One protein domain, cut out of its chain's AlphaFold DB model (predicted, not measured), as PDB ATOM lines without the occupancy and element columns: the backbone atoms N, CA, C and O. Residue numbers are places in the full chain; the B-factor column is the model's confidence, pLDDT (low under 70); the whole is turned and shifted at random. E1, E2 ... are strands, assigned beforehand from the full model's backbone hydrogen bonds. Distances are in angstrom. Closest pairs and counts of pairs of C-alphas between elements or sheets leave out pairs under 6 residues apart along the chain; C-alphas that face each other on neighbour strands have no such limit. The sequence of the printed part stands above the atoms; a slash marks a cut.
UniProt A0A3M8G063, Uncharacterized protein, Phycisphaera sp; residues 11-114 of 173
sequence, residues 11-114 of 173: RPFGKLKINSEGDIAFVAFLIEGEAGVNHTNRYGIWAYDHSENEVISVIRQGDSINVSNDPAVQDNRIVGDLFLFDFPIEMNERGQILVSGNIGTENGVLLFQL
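This is residues 11 to 114 of the 173 residues of an uncharacterized protein of Phycisphaera sp (UniProt A0A3M8G063). Two four-stranded antiparallel sheets lie face to face as a sandwich: E1 to E4 form a strongly twisted slab, and E5 to E8 form a second sheet curled like part of a barrel. Each sheet is a meander, each strand the antiparallel neighbour of the one before, and the chain passes from one to the other between E4 and E5. The printed part has 104 residues, with eight named strands, E1 to E8 in order along the chain, and no named helix; the class is all strand. The whole is compact, with a radius of gyration of the C-alphas of 13.8 A, and rounded, spanning 37 by 35 by 26 A.

In the first sheet, E1 is residues 11 to 18, 20.1 A long, beginning at C-alpha 11 (38.154, -36.997, 11.493). E2 is residues 24 to 30, 18.2 A; E3 is residues 43 to 49, 19.0 A; E4 is residues 54 to 60, 17.4 A. In the second sheet, E5 is residues 64 to 66, beginning at C-alpha 64 (17.184, -30.072, 16.790). E6 is residues 76 to 82, 16.6 A; E7 is residues 96 to 103, 19.0 A; E8 is residues 106 to 113, 22.2 A, ending at C-alpha 113 (27.348, -20.308, 26.114). E1 bends by 60 degrees at residue 15, and E7 by 58 degrees at residue 100.

The first sheet runs E1 E2 E3 E4, with edge strands E1 and E4. N 14 and O 27 of the hairpin E1 and E2 are 2.8 A apart, within hydrogen-bond range, as are N 26 and O 46 of E2 and E3, 2.8 A, and N 56 and O 47 of E3 and E4, 2.8 A. The second sheet runs E5 E6 E7 E8, with edge strands E5 and E8. Its pairs within hydrogen-bond range include N 77 and O 65, 2.8 A, N 102 and O 81, 2.7 A, and N 99 and O 110, 2.8 A. The pairing of E6 is staggered: residues 76 to 78 pair with E5, residues 79 to 82 with E7. Residues 90 to 91 pair, antiparallel, with residues 97 to 98 of E7. The facing parts of the sheets are 11.6 A centre to centre, their best planes 6 degrees apart and their strands at 21 degrees. Between the sheets, the closest C-alphas of E4 and E6 are those of Arg 60 and Val 79, 7.0 A, and of E2 and E7 those of Ala 25 and Ile 97, 7.2 A. E1 and E8 are apart.

The C-alphas farthest apart are those of Pro 12 and Ala 72, 37.8 A. The printed part has no cut. The links E2 to E3, residues 31 to 42, and E6 to E7, residues 83 to 95, are long. The mean pLDDT of the printed part is 90.7; residues 84 to 85 are under 70.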
ATOM      1  N   ARG A  11      37.318 -37.013  12.702       88.44
ATOM      2  CA  ARG A  11      38.154 -36.997  11.493       88.44
ATOM      3  C   ARG A  11      37.597 -36.006  10.460       88.44
ATOM      4  O   ARG A  11      36.503 -36.282   9.982       88.44
ATOM      5  N   PRO A  12      38.395 -35.082   9.885       84.44
ATOM      6  CA  PRO A  12      39.482 -34.282  10.466       84.44
ATOM      7  C   PRO A  12      38.947 -33.148  11.367       84.44
ATOM      8  O   PRO A  12      37.738 -32.933  11.452       84.44
ATOM      9  N   PHE A  13      39.849 -32.413  12.022       87.75
ATOM     10  CA  PHE A  13      39.525 -31.152  12.699       87.75
ATOM     11  C   PHE A  13      39.615 -29.982  11.715       87.75
ATOM     12  O   PHE A  13      40.456 -29.989  10.813       87.75
ATOM     13  N   GLY A  14      38.723 -29.009  11.874       85.88
ATOM     14  CA  GLY A  14      38.675 -27.788  11.079       85.88
ATOM     15  C   GLY A  14      39.227 -26.587  11.845       85.88
ATOM     16  O   GLY A  14      40.267 -26.667  12.494       85.88
ATOM     17  N   LYS A  15      38.527 -25.455  11.736       88.75
ATOM     18  CA  LYS A  15      38.886 -24.203  12.413       88.75
ATOM     19  C   LYS A  15      38.766 -24.352  13.932       88.75
ATOM     20  O   LYS A  15      37.912 -25.099  14.403       88.75
ATOM     21  N   LEU A  16      39.589 -23.611  14.669       92.88
ATOM     22  CA  LEU A  16      39.545 -23.533  16.129       92.88
ATOM     23  C   LEU A  16      39.735 -22.092  16.607       92.88
ATOM     24  O   LEU A  16      40.344 -21.281  15.905       92.88
ATOM     25  N   LYS A  17      39.245 -21.806  17.810       94.69
ATOM     26  CA  LYS A  17      39.399 -20.541  18.528       94.69
ATOM     27  C   LYS A  17      39.658 -20.844  20.003       94.69
ATOM     28  O   LYS A  17      39.067 -21.775  20.533       94.69
ATOM     29  N   ILE A  18      40.529 -20.062  20.629       95.56
ATOM     30  CA  ILE A  18      40.859 -20.131  22.058       95.56
ATOM     31  C   ILE A  18      40.667 -18.744  22.686       95.56
ATOM     32  O   ILE A  18      40.901 -17.748  21.992       95.56
ATOM     33  N   ASN A  19      40.219 -18.689  23.941       92.56
ATOM     34  CA  ASN A  19      40.089 -17.466  24.749       92.56
ATOM     35  C   ASN A  19      41.197 -17.396  25.833       92.56
ATOM     36  O   ASN A  19      42.073 -18.264  25.874       92.56
ATOM     37  N   SER A  20      41.212 -16.358  26.677       90.31
ATOM     38  CA  SER A  20      42.230 -16.176  27.725       90.31
ATOM     39  C   SER A  20      42.135 -17.180  28.868       90.31
ATOM     40  O   SER A  20      43.164 -17.486  29.468       90.31
ATOM     41  N   GLU A  21      40.942 -17.712  29.132       87.50
ATOM     42  CA  GLU A  21      40.699 -18.709  30.184       87.50
ATOM     43  C   GLU A  21      41.127 -20.126  29.768       87.50
ATOM     44  O   GLU A  21      41.329 -21.009  30.600       87.50
ATOM     45  N   GLY A  22      41.362 -20.336  28.471       90.25
ATOM     46  CA  GLY A  22      41.857 -21.596  27.928       90.25
ATOM     47  C   GLY A  22      40.773 -22.511  27.365       90.25
ATOM     48  O   GLY A  22      41.092 -23.649  27.008       90.25
ATOM     49  N   ASP A  23      39.536 -22.033  27.212       95.25
ATOM     50  CA  ASP A  23      38.522 -22.756  26.446       95.25
ATOM     51  C   ASP A  23      38.888 -22.802  24.981       95.25
ATOM     52  O   ASP A  23      39.469 -21.866  24.429       95.25
ATOM     53  N   ILE A  24      38.485 -23.879  24.315       95.25
ATOM     54  CA  ILE A  24      38.778 -24.074  22.899       95.25
ATOM     55  C   ILE A  24      37.512 -24.487  22.177       95.25
ATOM     56  O   ILE A  24      37.080 -25.621  22.329       95.25
ATOM     57  N   ALA A  25      36.981 -23.641  21.302       95.62
ATOM     58  CA  ALA A  25      35.928 -24.024  20.366       95.62
ATOM     59  C   ALA A  25      36.549 -24.514  19.053       95.62
ATOM     60  O   ALA A  25      37.432 -23.858  18.496       95.62
ATOM     61  N   PHE A  26      36.098 -25.651  18.524       94.06
ATOM     62  CA  PHE A  26      36.638 -26.215  17.290       94.06
ATOM     63  C   PHE A  26      35.594 -26.937  16.435       94.06
ATOM     64  O   PHE A  26      34.663 -27.576  16.922       94.06
ATOM     65  N   VAL A  27      35.795 -26.868  15.119       93.06
ATOM     66  CA  VAL A  27      35.048 -27.653  14.135       93.06
ATOM     67  C   VAL A  27      35.617 -29.062  14.094       93.06
ATOM     68  O   VAL A  27      36.835 -29.236  13.976       93.06
ATOM     69  N   ALA A  28      34.756 -30.072  14.064       93.75
ATOM     70  CA  ALA A  28      35.190 -31.416  13.714       93.75
ATOM     71  C   ALA A  28      34.219 -32.121  12.771       93.75
ATOM     72  O   ALA A  28      33.023 -31.841  12.716       93.75
ATOM     73  N   PHE A  29      34.769 -33.064  12.023       93.62
ATOM     74  CA  PHE A  29      34.009 -34.034  11.253       93.62
ATOM     75  C   PHE A  29      34.011 -35.372  11.987       93.62
ATOM     76  O   PHE A  29      34.915 -35.668  12.771       93.62
ATOM     77  N   LEU A  30      32.994 -36.181  11.733       95.44
ATOM     78  CA  LEU A  30      32.826 -37.530  12.240       95.44
ATOM     79  C   LEU A  30      32.970 -38.528  11.090       95.44
ATOM     80  O   LEU A  30      32.650 -38.234   9.936       95.44
ATOM     81  N   ILE A  31      33.451 -39.727  11.407       96.00
ATOM     82  CA  ILE A  31      33.596 -40.802  10.420       96.00
ATOM     83  C   ILE A  31      32.212 -41.317  10.008       96.00
ATOM     84  O   ILE A  31      31.534 -41.971  10.794       96.00
ATOM     85  N   GLU A  32      31.810 -41.058   8.763       95.44
ATOM     86  CA  GLU A  32      30.587 -41.635   8.196       95.44
ATOM     87  C   GLU A  32      30.629 -43.165   8.144       95.44
ATOM     88  O   GLU A  32      31.665 -43.773   7.866       95.44
ATOM     89  N   GLY A  33      29.474 -43.787   8.381       94.94
ATOM     90  CA  GLY A  33      29.317 -45.239   8.456       94.94
ATOM     91  C   GLY A  33      29.613 -45.832   9.837       94.94
ATOM     92  O   GLY A  33      29.329 -47.007  10.060       94.94
ATOM     93  N   GLU A  34      30.122 -45.040  10.785       93.81
ATOM     94  CA  GLU A  34      30.327 -45.447  12.178       93.81
ATOM     95  C   GLU A  34      29.261 -44.830  13.081       93.81
ATOM     96  O   GLU A  34      28.880 -43.682  12.892       93.81
ATOM     97  N   ALA A  35      28.779 -45.581  14.077       93.81
ATOM     98  CA  ALA A  35      27.886 -45.066  15.122       93.81
ATOM     99  C   ALA A  35      26.661 -44.262  14.613       93.81
ATOM    100  O   ALA A  35      26.214 -43.319  15.259       93.81
ATOM    101  N   GLY A  36      26.115 -44.624  13.443       94.06
ATOM    102  CA  GLY A  36      24.962 -43.940  12.837       94.06
ATOM    103  C   GLY A  36      25.282 -42.612  12.133       94.06
ATOM    104  O   GLY A  36      24.360 -41.911  11.706       94.06
ATOM    105  N   VAL A  37      26.564 -42.269  11.984       96.81
ATOM    106  CA  VAL A  37      27.015 -41.061  11.289       96.81
ATOM    107  C   VAL A  37      26.823 -41.206   9.776       96.81
ATOM    108  O   VAL A  37      27.215 -42.210   9.178       96.81
ATOM    109  N   ASN A  38      26.243 -40.189   9.146       95.50
ATOM    110  CA  ASN A  38      26.003 -40.095   7.709       95.50
ATOM    111  C   ASN A  38      26.071 -38.625   7.241       95.50
ATOM    112  O   ASN A  38      26.251 -37.712   8.045       95.50
ATOM    113  N   HIS A  39      25.906 -38.383   5.940       92.88
ATOM    114  CA  HIS A  39      25.993 -37.050   5.331       92.88
ATOM    115  C   HIS A  39      25.095 -35.951   5.926       92.88
ATOM    116  O   HIS A  39      25.351 -34.784   5.637       92.88
ATOM    117  N   THR A  40      24.083 -36.287   6.731       93.25
ATOM    118  CA  THR A  40      23.188 -35.330   7.397       93.25
ATOM    119  C   THR A  40      23.476 -35.148   8.889       93.25
ATOM    120  O   THR A  40      22.633 -34.576   9.575       93.25
ATOM    121  N   ASN A  41      24.580 -35.678   9.433       94.25
ATOM    122  CA  ASN A  41      24.975 -35.470  10.840       94.25
ATOM    123  C   ASN A  41      26.489 -35.609  11.112       94.25
ATOM    124  O   ASN A  41      26.911 -35.907  12.233       94.25
ATOM    125  N   ARG A  42      27.324 -35.447  10.081       93.75
ATOM    126  CA  ARG A  42      28.752 -35.817  10.128       93.75
ATOM    127  C   ARG A  42      29.692 -34.725  10.621       93.75
ATOM    128  O   ARG A  42      30.898 -34.924  10.550       93.75
ATOM    129  N   TYR A  43      29.205 -33.570  11.052       93.38
ATOM    130  CA  TYR A  43      30.064 -32.508  11.576       93.38
ATOM    131  C   TYR A  43      29.324 -31.619  12.558       93.38
ATOM    132  O   TYR A  43      28.101 -31.663  12.678       93.38
ATOM    133  N   GLY A  44      30.101 -30.809  13.258       94.00
ATOM    134  CA  GLY A  44      29.608 -29.904  14.273       94.00
ATOM    135  C   GLY A  44      30.716 -29.046  14.856       94.00
ATOM    136  O   GLY A  44      31.841 -28.997  14.344       94.00
ATOM    137  N   ILE A  45      30.363 -28.398  15.952       94.62
ATOM    138  CA  ILE A  45      31.250 -27.638  16.811       94.62
ATOM    139  C   ILE A  45      31.289 -28.344  18.161       94.62
ATOM    140  O   ILE A  45      30.256 -28.706  18.730       94.62
ATOM    141  N   TRP A  46      32.500 -28.522  18.660       95.88
ATOM    142  CA  TRP A  46      32.782 -28.977  20.011       95.88
ATOM    143  C   TRP A  46      33.568 -27.894  20.725       95.88
ATOM    144  O   TRP A  46      34.196 -27.048  20.082       95.88
ATOM    145  N   ALA A  47      33.542 -27.939  22.048       95.88
ATOM    146  CA  ALA A  47      34.346 -27.062  22.866       95.88
ATOM    147  C   ALA A  47      35.050 -27.844  23.965       95.88
ATOM    148  O   ALA A  47      34.465 -28.763  24.525       95.88
ATOM    149  N   TYR A  48      36.302 -27.503  24.237       95.25
ATOM    150  CA  TYR A  48      36.937 -27.819  25.506       95.25
ATOM    151  C   TYR A  48      36.561 -26.720  26.493       95.25
ATOM    152  O   TYR A  48      36.870 -25.559  26.227       95.25
ATOM    153  N   ASP A  49      35.886 -27.114  27.564       91.38
ATOM    154  CA  ASP A  49      35.543 -26.283  28.710       91.38
ATOM    155  C   ASP A  49      36.633 -26.465  29.771       91.38
ATOM    156  O   ASP A  49      36.850 -27.573  30.280       91.38
ATOM    157  N   HIS A  50      37.361 -25.391  30.063       88.00
ATOM    158  CA  HIS A  50      38.444 -25.421  31.039       88.00
ATOM    159  C   HIS A  50      37.931 -25.572  32.479       88.00
ATOM    160  O   HIS A  50      38.633 -26.166  33.302       88.00
ATOM    161  N   SER A  51      36.729 -25.067  32.774       83.00
ATOM    162  CA  SER A  51      36.136 -25.062  34.112       83.00
ATOM    163  C   SER A  51      35.709 -26.469  34.533       83.00
ATOM    164  O   SER A  51      35.972 -26.898  35.659       83.00
ATOM    165  N   GLU A  52      35.157 -27.234  33.591       83.81
ATOM    166  CA  GLU A  52      34.760 -28.630  33.796       83.81
ATOM    167  C   GLU A  52      35.854 -29.632  33.380       83.81
ATOM    168  O   GLU A  52      35.768 -30.825  33.689       83.81
ATOM    169  N   ASN A  53      36.924 -29.162  32.720       87.44
ATOM    170  CA  ASN A  53      38.005 -29.981  32.161       87.44
ATOM    171  C   ASN A  53      37.465 -31.113  31.258       87.44
ATOM    172  O   ASN A  53      37.923 -32.262  31.289       87.44
ATOM    173  N   GLU A  54      36.473 -30.780  30.432       92.00
ATOM    174  CA  GLU A  54      35.783 -31.709  29.541       92.00
ATOM    175  C   GLU A  54      35.687 -31.146  28.117       92.00
ATOM    176  O   GLU A  54      35.683 -29.942  27.883       92.00
ATOM    177  N   VAL A  55      35.622 -32.041  27.126       94.56
ATOM    178  CA  VAL A  55      35.217 -31.669  25.770       94.56
ATOM    179  C   VAL A  55      33.732 -31.966  25.608       94.56
ATOM    180  O   VAL A  55      33.326 -33.121  25.707       94.56
ATOM    181  N   ILE A  56      32.945 -30.956  25.259       94.56
ATOM    182  CA  ILE A  56      31.500 -31.053  25.065       94.56
ATOM    183  C   ILE A  56      31.114 -30.873  23.593       94.56
ATOM    184  O   ILE A  56      31.809 -30.223  22.809       94.56
ATOM    185  N   SER A  57      29.990 -31.473  23.195       95.06
ATOM    186  CA  SER A  57      29.354 -31.198  21.901       95.06
ATOM    187  C   SER A  57      28.517 -29.932  22.031       95.06
ATOM    188  O   SER A  57      27.548 -29.938  22.780       95.06
ATOM    189  N   VAL A  58      28.865 -28.876  21.292       94.88
ATOM    190  CA  VAL A  58      28.127 -27.603  21.319       94.88
ATOM    191  C   VAL A  58      26.902 -27.699  20.418       94.88
ATOM    192  O   VAL A  58      25.776 -27.493  20.857       94.88
ATOM    193  N   ILE A  59      27.117 -28.047  19.148       94.50
ATOM    194  CA  ILE A  59      26.043 -28.245  18.175       94.50
ATOM    195  C   ILE A  59      26.545 -29.069  16.996       94.50
ATOM    196  O   ILE A  59      27.684 -28.905  16.550       94.50
ATOM    197  N   ARG A  60      25.702 -29.934  16.445       93.94
ATOM    198  CA  ARG A  60      26.006 -30.705  15.241       93.94
ATOM    199  C   ARG A  60      24.961 -30.479  14.169       93.94
ATOM    200  O   ARG A  60      23.797 -30.182  14.431       93.94
ATOM    201  N   GLN A  61      25.389 -30.700  12.935       94.38
ATOM    202  CA  GLN A  61      24.460 -30.937  11.850       94.38
ATOM    203  C   GLN A  61      23.498 -32.078  12.248       94.38
ATOM    204  O   GLN A  61      23.910 -33.104  12.791       94.38
ATOM    205  N   GLY A  62      22.214 -31.886  11.959       95.19
ATOM    206  CA  GLY A  62      21.139 -32.814  12.284       95.19
ATOM    207  C   GLY A  62      20.568 -32.665  13.697       95.19
ATOM    208  O   GLY A  62      19.542 -33.284  13.974       95.19
ATOM    209  N   ASP A  63      21.175 -31.856  14.572       95.44
ATOM    210  CA  ASP A  63      20.605 -31.582  15.892       95.44
ATOM    211  C   ASP A  63      19.337 -30.718  15.763       95.44
ATOM    212  O   ASP A  63      19.181 -29.937  14.823       95.44
ATOM    213  N   SER A  64      18.409 -30.871  16.708       94.12
ATOM    214  CA  SER A  64      17.184 -30.072  16.790       94.12
ATOM    215  C   SER A  64      17.359 -28.993  17.850       94.12
ATOM    216  O   SER A  64      17.662 -29.322  18.995       94.12
ATOM    217  N   ILE A  65      17.124 -27.732  17.496       92.50
ATOM    218  CA  ILE A  65      17.246 -26.587  18.404       92.50
ATOM    219  C   ILE A  65      15.937 -25.801  18.471       92.50
ATOM    220  O   ILE A  65      15.315 -25.560  17.436       92.50
ATOM    221  N   ASN A  66      15.528 -25.394  19.676       91.62
ATOM    222  CA  ASN A  66      14.426 -24.454  19.851       91.62
ATOM    223  C   ASN A  66      14.915 -23.044  19.504       91.62
ATOM    224  O   ASN A  66      15.835 -22.546  20.147       91.62
ATOM    225  N   VAL A  67      14.307 -22.405  18.508       90.19
ATOM    226  CA  VAL A  67      14.641 -21.025  18.108       90.19
ATOM    227  C   VAL A  67      13.622 -19.997  18.595       90.19
ATOM    228  O   VAL A  67      13.699 -18.823  18.235       90.19
ATOM    229  N   SER A  68      12.642 -20.425  19.390       88.56
ATOM    230  CA  SER A  68      11.714 -19.508  20.040       88.56
ATOM    231  C   SER A  68      12.433 -18.689  21.112       88.56
ATOM    232  O   SER A  68      13.173 -19.233  21.927       88.56
ATOM    233  N   ASN A  69      12.140 -17.386  21.167       83.38
ATOM    234  CA  ASN A  69      12.580 -16.516  22.265       83.38
ATOM    235  C   ASN A  69      11.805 -16.776  23.572       83.38
ATOM    236  O   ASN A  69      12.202 -16.295  24.627       83.38
ATOM    237  N   ASP A  70      10.682 -17.495  23.497       83.75
ATOM    238  CA  ASP A  70       9.924 -17.960  24.655       83.75
ATOM    239  C   ASP A  70      10.223 -19.455  24.872       83.75
ATOM    240  O   ASP A  70       9.836 -20.264  24.020       83.75
ATOM    241  N   PRO A  71      10.877 -19.849  25.982       78.62
ATOM    242  CA  PRO A  71      11.233 -21.244  26.245       78.62
ATOM    243  C   PRO A  71      10.014 -22.154  26.467       78.62
ATOM    244  O   PRO A  71      10.118 -23.371  26.289       78.62
ATOM    245  N   ALA A  72       8.851 -21.593  26.819       85.06
ATOM    246  CA  ALA A  72       7.603 -22.347  26.922       85.06
ATOM    247  C   ALA A  72       7.017 -22.694  25.542       85.06
ATOM    248  O   ALA A  72       6.201 -23.612  25.425       85.06
ATOM    249  N   VAL A  73       7.445 -21.990  24.491       91.06
ATOM    250  CA  VAL A  73       7.047 -22.245  23.108       91.06
ATOM    251  C   VAL A  73       8.144 -23.041  22.408       91.06
ATOM    252  O   VAL A  73       9.302 -22.642  22.348       91.06
ATOM    253  N   GLN A  74       7.768 -24.191  21.857       93.56
ATOM    254  CA  GLN A  74       8.682 -25.055  21.114       93.56
ATOM    255  C   GLN A  74       8.610 -24.721  19.616       93.56
ATOM    256  O   GLN A  74       7.669 -25.134  18.939       93.56
ATOM    257  N   ASP A  75       9.606 -23.999  19.099       92.56
ATOM    258  CA  ASP A  75       9.893 -23.850  17.661       92.56
ATOM    259  C   ASP A  75      11.195 -24.596  17.353       92.56
ATOM    260  O   ASP A  75      12.277 -24.017  17.259       92.56
ATOM    261  N   ASN A  76      11.092 -25.924  17.278       94.12
ATOM    262  CA  ASN A  76      12.238 -26.795  17.065       94.12
ATOM    263  C   ASN A  76      12.578 -26.908  15.582       94.12
ATOM    264  O   ASN A  76      11.772 -27.376  14.773       94.12
ATOM    265  N   ARG A  77      13.809 -26.537  15.234       94.94
ATOM    266  CA  ARG A  77      14.334 -26.576  13.870       94.94
ATOM    267  C   ARG A  77      15.585 -27.432  13.802       94.94
ATOM    268  O   ARG A  77      16.387 -27.462  14.729       94.94
ATOM    269  N   ILE A  78      15.754 -28.119  12.677       95.44
ATOM    270  CA  ILE A  78      16.930 -28.952  12.433       95.44
ATOM    271  C   ILE A  78      18.088 -28.079  11.964       95.44
ATOM    272  O   ILE A  78      17.933 -27.282  11.038       95.44
ATOM    273  N   VAL A  79      19.258 -28.266  12.560       95.31
ATOM    274  CA  VAL A  79      20.513 -27.701  12.073       95.31
ATOM    275  C   VAL A  79      20.879 -28.401  10.766       95.31
ATOM    276  O   VAL A  79      21.202 -29.587  10.752       95.31
ATOM    277  N   GLY A  80      20.786 -27.680   9.653       93.50
ATOM    278  CA  GLY A  80      21.092 -28.182   8.318       93.50
ATOM    279  C   GLY A  80      22.590 -28.142   8.046       93.50
ATOM    280  O   GLY A  80      23.323 -29.062   8.395       93.50
ATOM    281  N   ASP A  81      23.050 -27.078   7.396       90.00
ATOM    282  CA  ASP A  81      24.474 -26.814   7.215       90.00
ATOM    283  C   ASP A  81      24.970 -25.811   8.261       90.00
ATOM    284  O   ASP A  81      24.269 -24.866   8.601       90.00
ATOM    285  N   LEU A  82      26.186 -25.989   8.758       87.56
ATOM    286  CA  LEU A  82      26.880 -24.975   9.541       87.56
ATOM    287  C   LEU A  82      27.932 -24.383   8.608       87.56
ATOM    288  O   LEU A  82      28.734 -25.127   8.043       87.56
ATOM    289  N   PHE A  83      27.962 -23.061   8.440       82.25
ATOM    290  CA  PHE A  83      28.843 -22.381   7.477       82.25
ATOM    291  C   PHE A  83      30.310 -22.307   7.955       82.25
ATOM    292  O   PHE A  83      30.956 -21.259   7.942       82.25
ATOM    293  N   LEU A  84      30.850 -23.446   8.389       67.81
ATOM    294  CA  LEU A  84      32.124 -23.608   9.094       67.81
ATOM    295  C   LEU A  84      33.347 -23.407   8.191       67.81
ATOM    296  O   LEU A  84      34.460 -23.162   8.666       67.81
ATOM    297  N   PHE A  85      33.162 -23.525   6.878       65.88
ATOM    298  CA  PHE A  85      34.234 -23.356   5.900       65.88
ATOM    299  C   PHE A  85      34.391 -21.905   5.464       65.88
ATOM    300  O   PHE A  85      35.522 -21.428   5.347       65.88
ATOM    301  N   ASP A  86      33.283 -21.180   5.358       73.00
ATOM    302  CA  ASP A  86      33.272 -19.799   4.883       73.00
ATOM    303  C   ASP A  86      33.530 -18.799   6.016       73.00
ATOM    304  O   ASP A  86      34.203 -17.792   5.803       73.00
ATOM    305  N   PHE A  87      33.127 -19.126   7.251       72.81
ATOM    306  CA  PHE A  87      33.286 -18.245   8.414       72.81
ATOM    307  C   PHE A  87      34.195 -18.852   9.491       72.81
ATOM    308  O   PHE A  87      34.224 -20.076   9.654       72.81
ATOM    309  N   PRO A  88      35.038 -18.053  10.168       77.75
ATOM    310  CA  PRO A  88      35.758 -18.513  11.352       77.75
ATOM    311  C   PRO A  88      34.780 -18.883  12.477       77.75
ATOM    312  O   PRO A  88      33.684 -18.334  12.547       77.75
ATOM    313  N   ILE A  89      35.190 -19.799  13.361       87.88
ATOM    314  CA  ILE A  89      34.555 -19.887  14.680       87.88
ATOM    315  C   ILE A  89      34.979 -18.640  15.449       87.88
ATOM    316  O   ILE A  89      36.179 -18.374  15.571       87.88
ATOM    317  N   GLU A  90      34.007 -17.907  15.980       91.50
ATOM    318  CA  GLU A  90      34.265 -16.822  16.916       91.50
ATOM    319  C   GLU A  90      33.895 -17.250  18.327       91.50
ATOM    320  O   GLU A  90      32.858 -17.871  18.553       91.50
ATOM    321  N   MET A  91      34.770 -16.897  19.262       94.00
ATOM    322  CA  MET A  91      34.586 -17.097  20.688       94.00
ATOM    323  C   MET A  91      35.140 -15.880  21.418       94.00
ATOM    324  O   MET A  91      36.186 -15.359  21.015       94.00
ATOM    325  N   ASN A  92      34.426 -15.413  22.440       91.56
ATOM    326  CA  ASN A  92      34.869 -14.308  23.287       91.56
ATOM    327  C   ASN A  92      35.385 -14.799  24.653       91.56
ATOM    328  O   ASN A  92      35.327 -15.987  24.967       91.56
ATOM    329  N   GLU A  93      35.866 -13.862  25.471       88.88
ATOM    330  CA  GLU A  93      36.407 -14.142  26.813       88.88
ATOM    331  C   GLU A  93      35.353 -14.619  27.822       88.88
ATOM    332  O   GLU A  93      35.699 -15.061  28.907       88.88
ATOM    333  N   ARG A  94      34.064 -14.557  27.470       86.06
ATOM    334  CA  ARG A  94      32.956 -15.069  28.289       86.06
ATOM    335  C   ARG A  94      32.525 -16.475  27.865       86.06
ATOM    336  O   ARG A  94      31.385 -16.843  28.105       86.06
ATOM    337  N   GLY A  95      33.352 -17.209  27.119       90.12
ATOM    338  CA  GLY A  95      33.005 -18.547  26.626       90.12
ATOM    339  C   GLY A  95      31.824 -18.573  25.643       90.12
ATOM    340  O   GLY A  95      31.248 -19.630  25.402       90.12
ATOM    341  N   GLN A  96      31.432 -17.431  25.063       93.12
ATOM    342  CA  GLN A  96      30.338 -17.386  24.090       93.12
ATOM    343  C   GLN A  96      30.853 -17.715  22.699       93.12
ATOM    344  O   GLN A  96      31.755 -17.038  22.207       93.12
ATOM    345  N   ILE A  97      30.238 -18.694  22.043       93.88
ATOM    346  CA  ILE A  97      30.595 -19.174  20.709       93.88
ATOM    347  C   ILE A  97      29.524 -18.730  19.714       93.88
ATOM    348  O   ILE A  97      28.357 -19.112  19.824       93.88
ATOM    349  N   LEU A  98      29.921 -17.943  18.714       92.44
ATOM    350  CA  LEU A  98      29.037 -17.519  17.630       92.44
ATOM    351  C   LEU A  98      29.064 -18.547  16.496       92.44
ATOM    352  O   LEU A  98      30.127 -18.901  15.981       92.44
ATOM    353  N   VAL A  99      27.884 -18.984  16.069       90.12
ATOM    354  CA  VAL A  99      27.710 -20.001  15.031       90.12
ATOM    355  C   VAL A  99      26.709 -19.507  14.000       90.12
ATOM    356  O   VAL A  99      25.651 -19.000  14.350       90.12
ATOM    357  N   SER A 100      27.004 -19.684  12.716       90.06
ATOM    358  CA  SER A 100      26.067 -19.384  11.628       90.06
ATOM    359  C   SER A 100      25.820 -20.610  10.760       90.06
ATOM    360  O   SER A 100      26.746 -21.384  10.504       90.06
ATOM    361  N   GLY A 101      24.601 -20.761  10.254       91.19
ATOM    362  CA  GLY A 101      24.242 -21.900   9.415       91.19
ATOM    363  C   GLY A 101      22.804 -21.860   8.913       91.19
ATOM    364  O   GLY A 101      22.078 -20.888   9.130       91.19
ATOM    365  N   ASN A 102      22.387 -22.935   8.251       93.44
ATOM    366  CA  ASN A 102      20.989 -23.200   7.957       93.44
ATOM    367  C   ASN A 102      20.317 -23.808   9.187       93.44
ATOM    368  O   ASN A 102      20.736 -24.858   9.676       93.44
ATOM    369  N   ILE A 103      19.239 -23.182   9.640       92.75
ATOM    370  CA  ILE A 103      18.406 -23.644  10.743       92.75
ATOM    371  C   ILE A 103      16.987 -23.827  10.193       92.75
ATOM    372  O   ILE A 103      16.272 -22.868   9.895       92.75
ATOM    373  N   GLY A 104      16.591 -25.081   9.982       91.12
ATOM    374  CA  GLY A 104      15.409 -25.432   9.201       91.12
ATOM    375  C   GLY A 104      15.594 -25.070   7.725       91.12
ATOM    376  O   GLY A 104      16.517 -25.550   7.071       91.12
ATOM    377  N   THR A 105      14.707 -24.230   7.195       89.81
ATOM    378  CA  THR A 105      14.760 -23.734   5.805       89.81
ATOM    379  C   THR A 105      15.378 -22.341   5.680       89.81
ATOM    380  O   THR A 105      15.381 -21.769   4.592       89.81
ATOM    381  N   GLU A 106      15.856 -21.770   6.783       90.50
ATOM    382  CA  GLU A 106      16.330 -20.389   6.867       90.50
ATOM    383  C   GLU A 106      17.812 -20.341   7.242       90.50
ATOM    384  O   GLU A 106      18.363 -21.303   7.772       90.50
ATOM    385  N   ASN A 107      18.460 -19.205   6.987       90.56
ATOM    386  CA  ASN A 107      19.781 -18.917   7.539       90.56
ATOM    387  C   ASN A 107      19.620 -18.263   8.908       90.56
ATOM    388  O   ASN A 107      18.780 -17.380   9.071       90.56
ATOM    389  N   GLY A 108      20.456 -18.655   9.861       88.12
ATOM    390  CA  GLY A 108      20.433 -18.127  11.215       88.12
ATOM    391  C   GLY A 108      21.827 -17.951  11.797       88.12
ATOM    392  O   GLY A 108      22.819 -18.479  11.288       88.12
ATOM    393  N   VAL A 109      21.865 -17.198  12.891       89.31
ATOM    394  CA  VAL A 109      23.022 -17.055  13.768       89.31
ATOM    395  C   VAL A 109      22.586 -17.482  15.163       89.31
ATOM    396  O   VAL A 109      21.521 -17.083  15.628       89.31
ATOM    397  N   LEU A 110      23.400 -18.309  15.801       88.19
ATOM    398  CA  LEU A 110      23.212 -18.837  17.142       88.19
ATOM    399  C   LEU A 110      24.392 -18.399  18.005       88.19
ATOM    400  O   LEU A 110      25.530 -18.354  17.534       88.19
ATOM    401  N   LEU A 111      24.113 -18.097  19.268       90.44
ATOM    402  CA  LEU A 111      25.124 -17.836  20.281       90.44
ATOM    403  C   LEU A 111      25.014 -18.941  21.330       90.44
ATOM    404  O   LEU A 111      23.965 -19.087  21.953       90.44
ATOM    405  N   PHE A 112      26.073 -19.726  21.489       91.50
ATOM    406  CA  PHE A 112      26.158 -20.758  22.519       91.50
ATOM    407  C   PHE A 112      27.008 -20.257  23.676       91.50
ATOM    408  O   PHE A 112      28.012 -19.589  23.450       91.50
ATOM    409  N   GLN A 113      26.612 -20.601  24.893       90.62
ATOM    410  CA  GLN A 113      27.348 -20.308  26.114       90.62
ATOM    411  C   GLN A 113      27.968 -21.609  26.626       90.62
ATOM    412  O   GLN A 113      27.259 -22.613  26.718       90.62
ATOM    413  N   LEU A 114      29.274 -21.615  26.914       89.56
ATOM    414  CA  LEU A 114      29.890 -22.742  27.617       89.56
ATOM    415  C   LEU A 114      29.426 -22.794  29.081       89.56
ATOM    416  O   LEU A 114      29.165 -21.728  29.649       89.56
TER     417      LEU A 114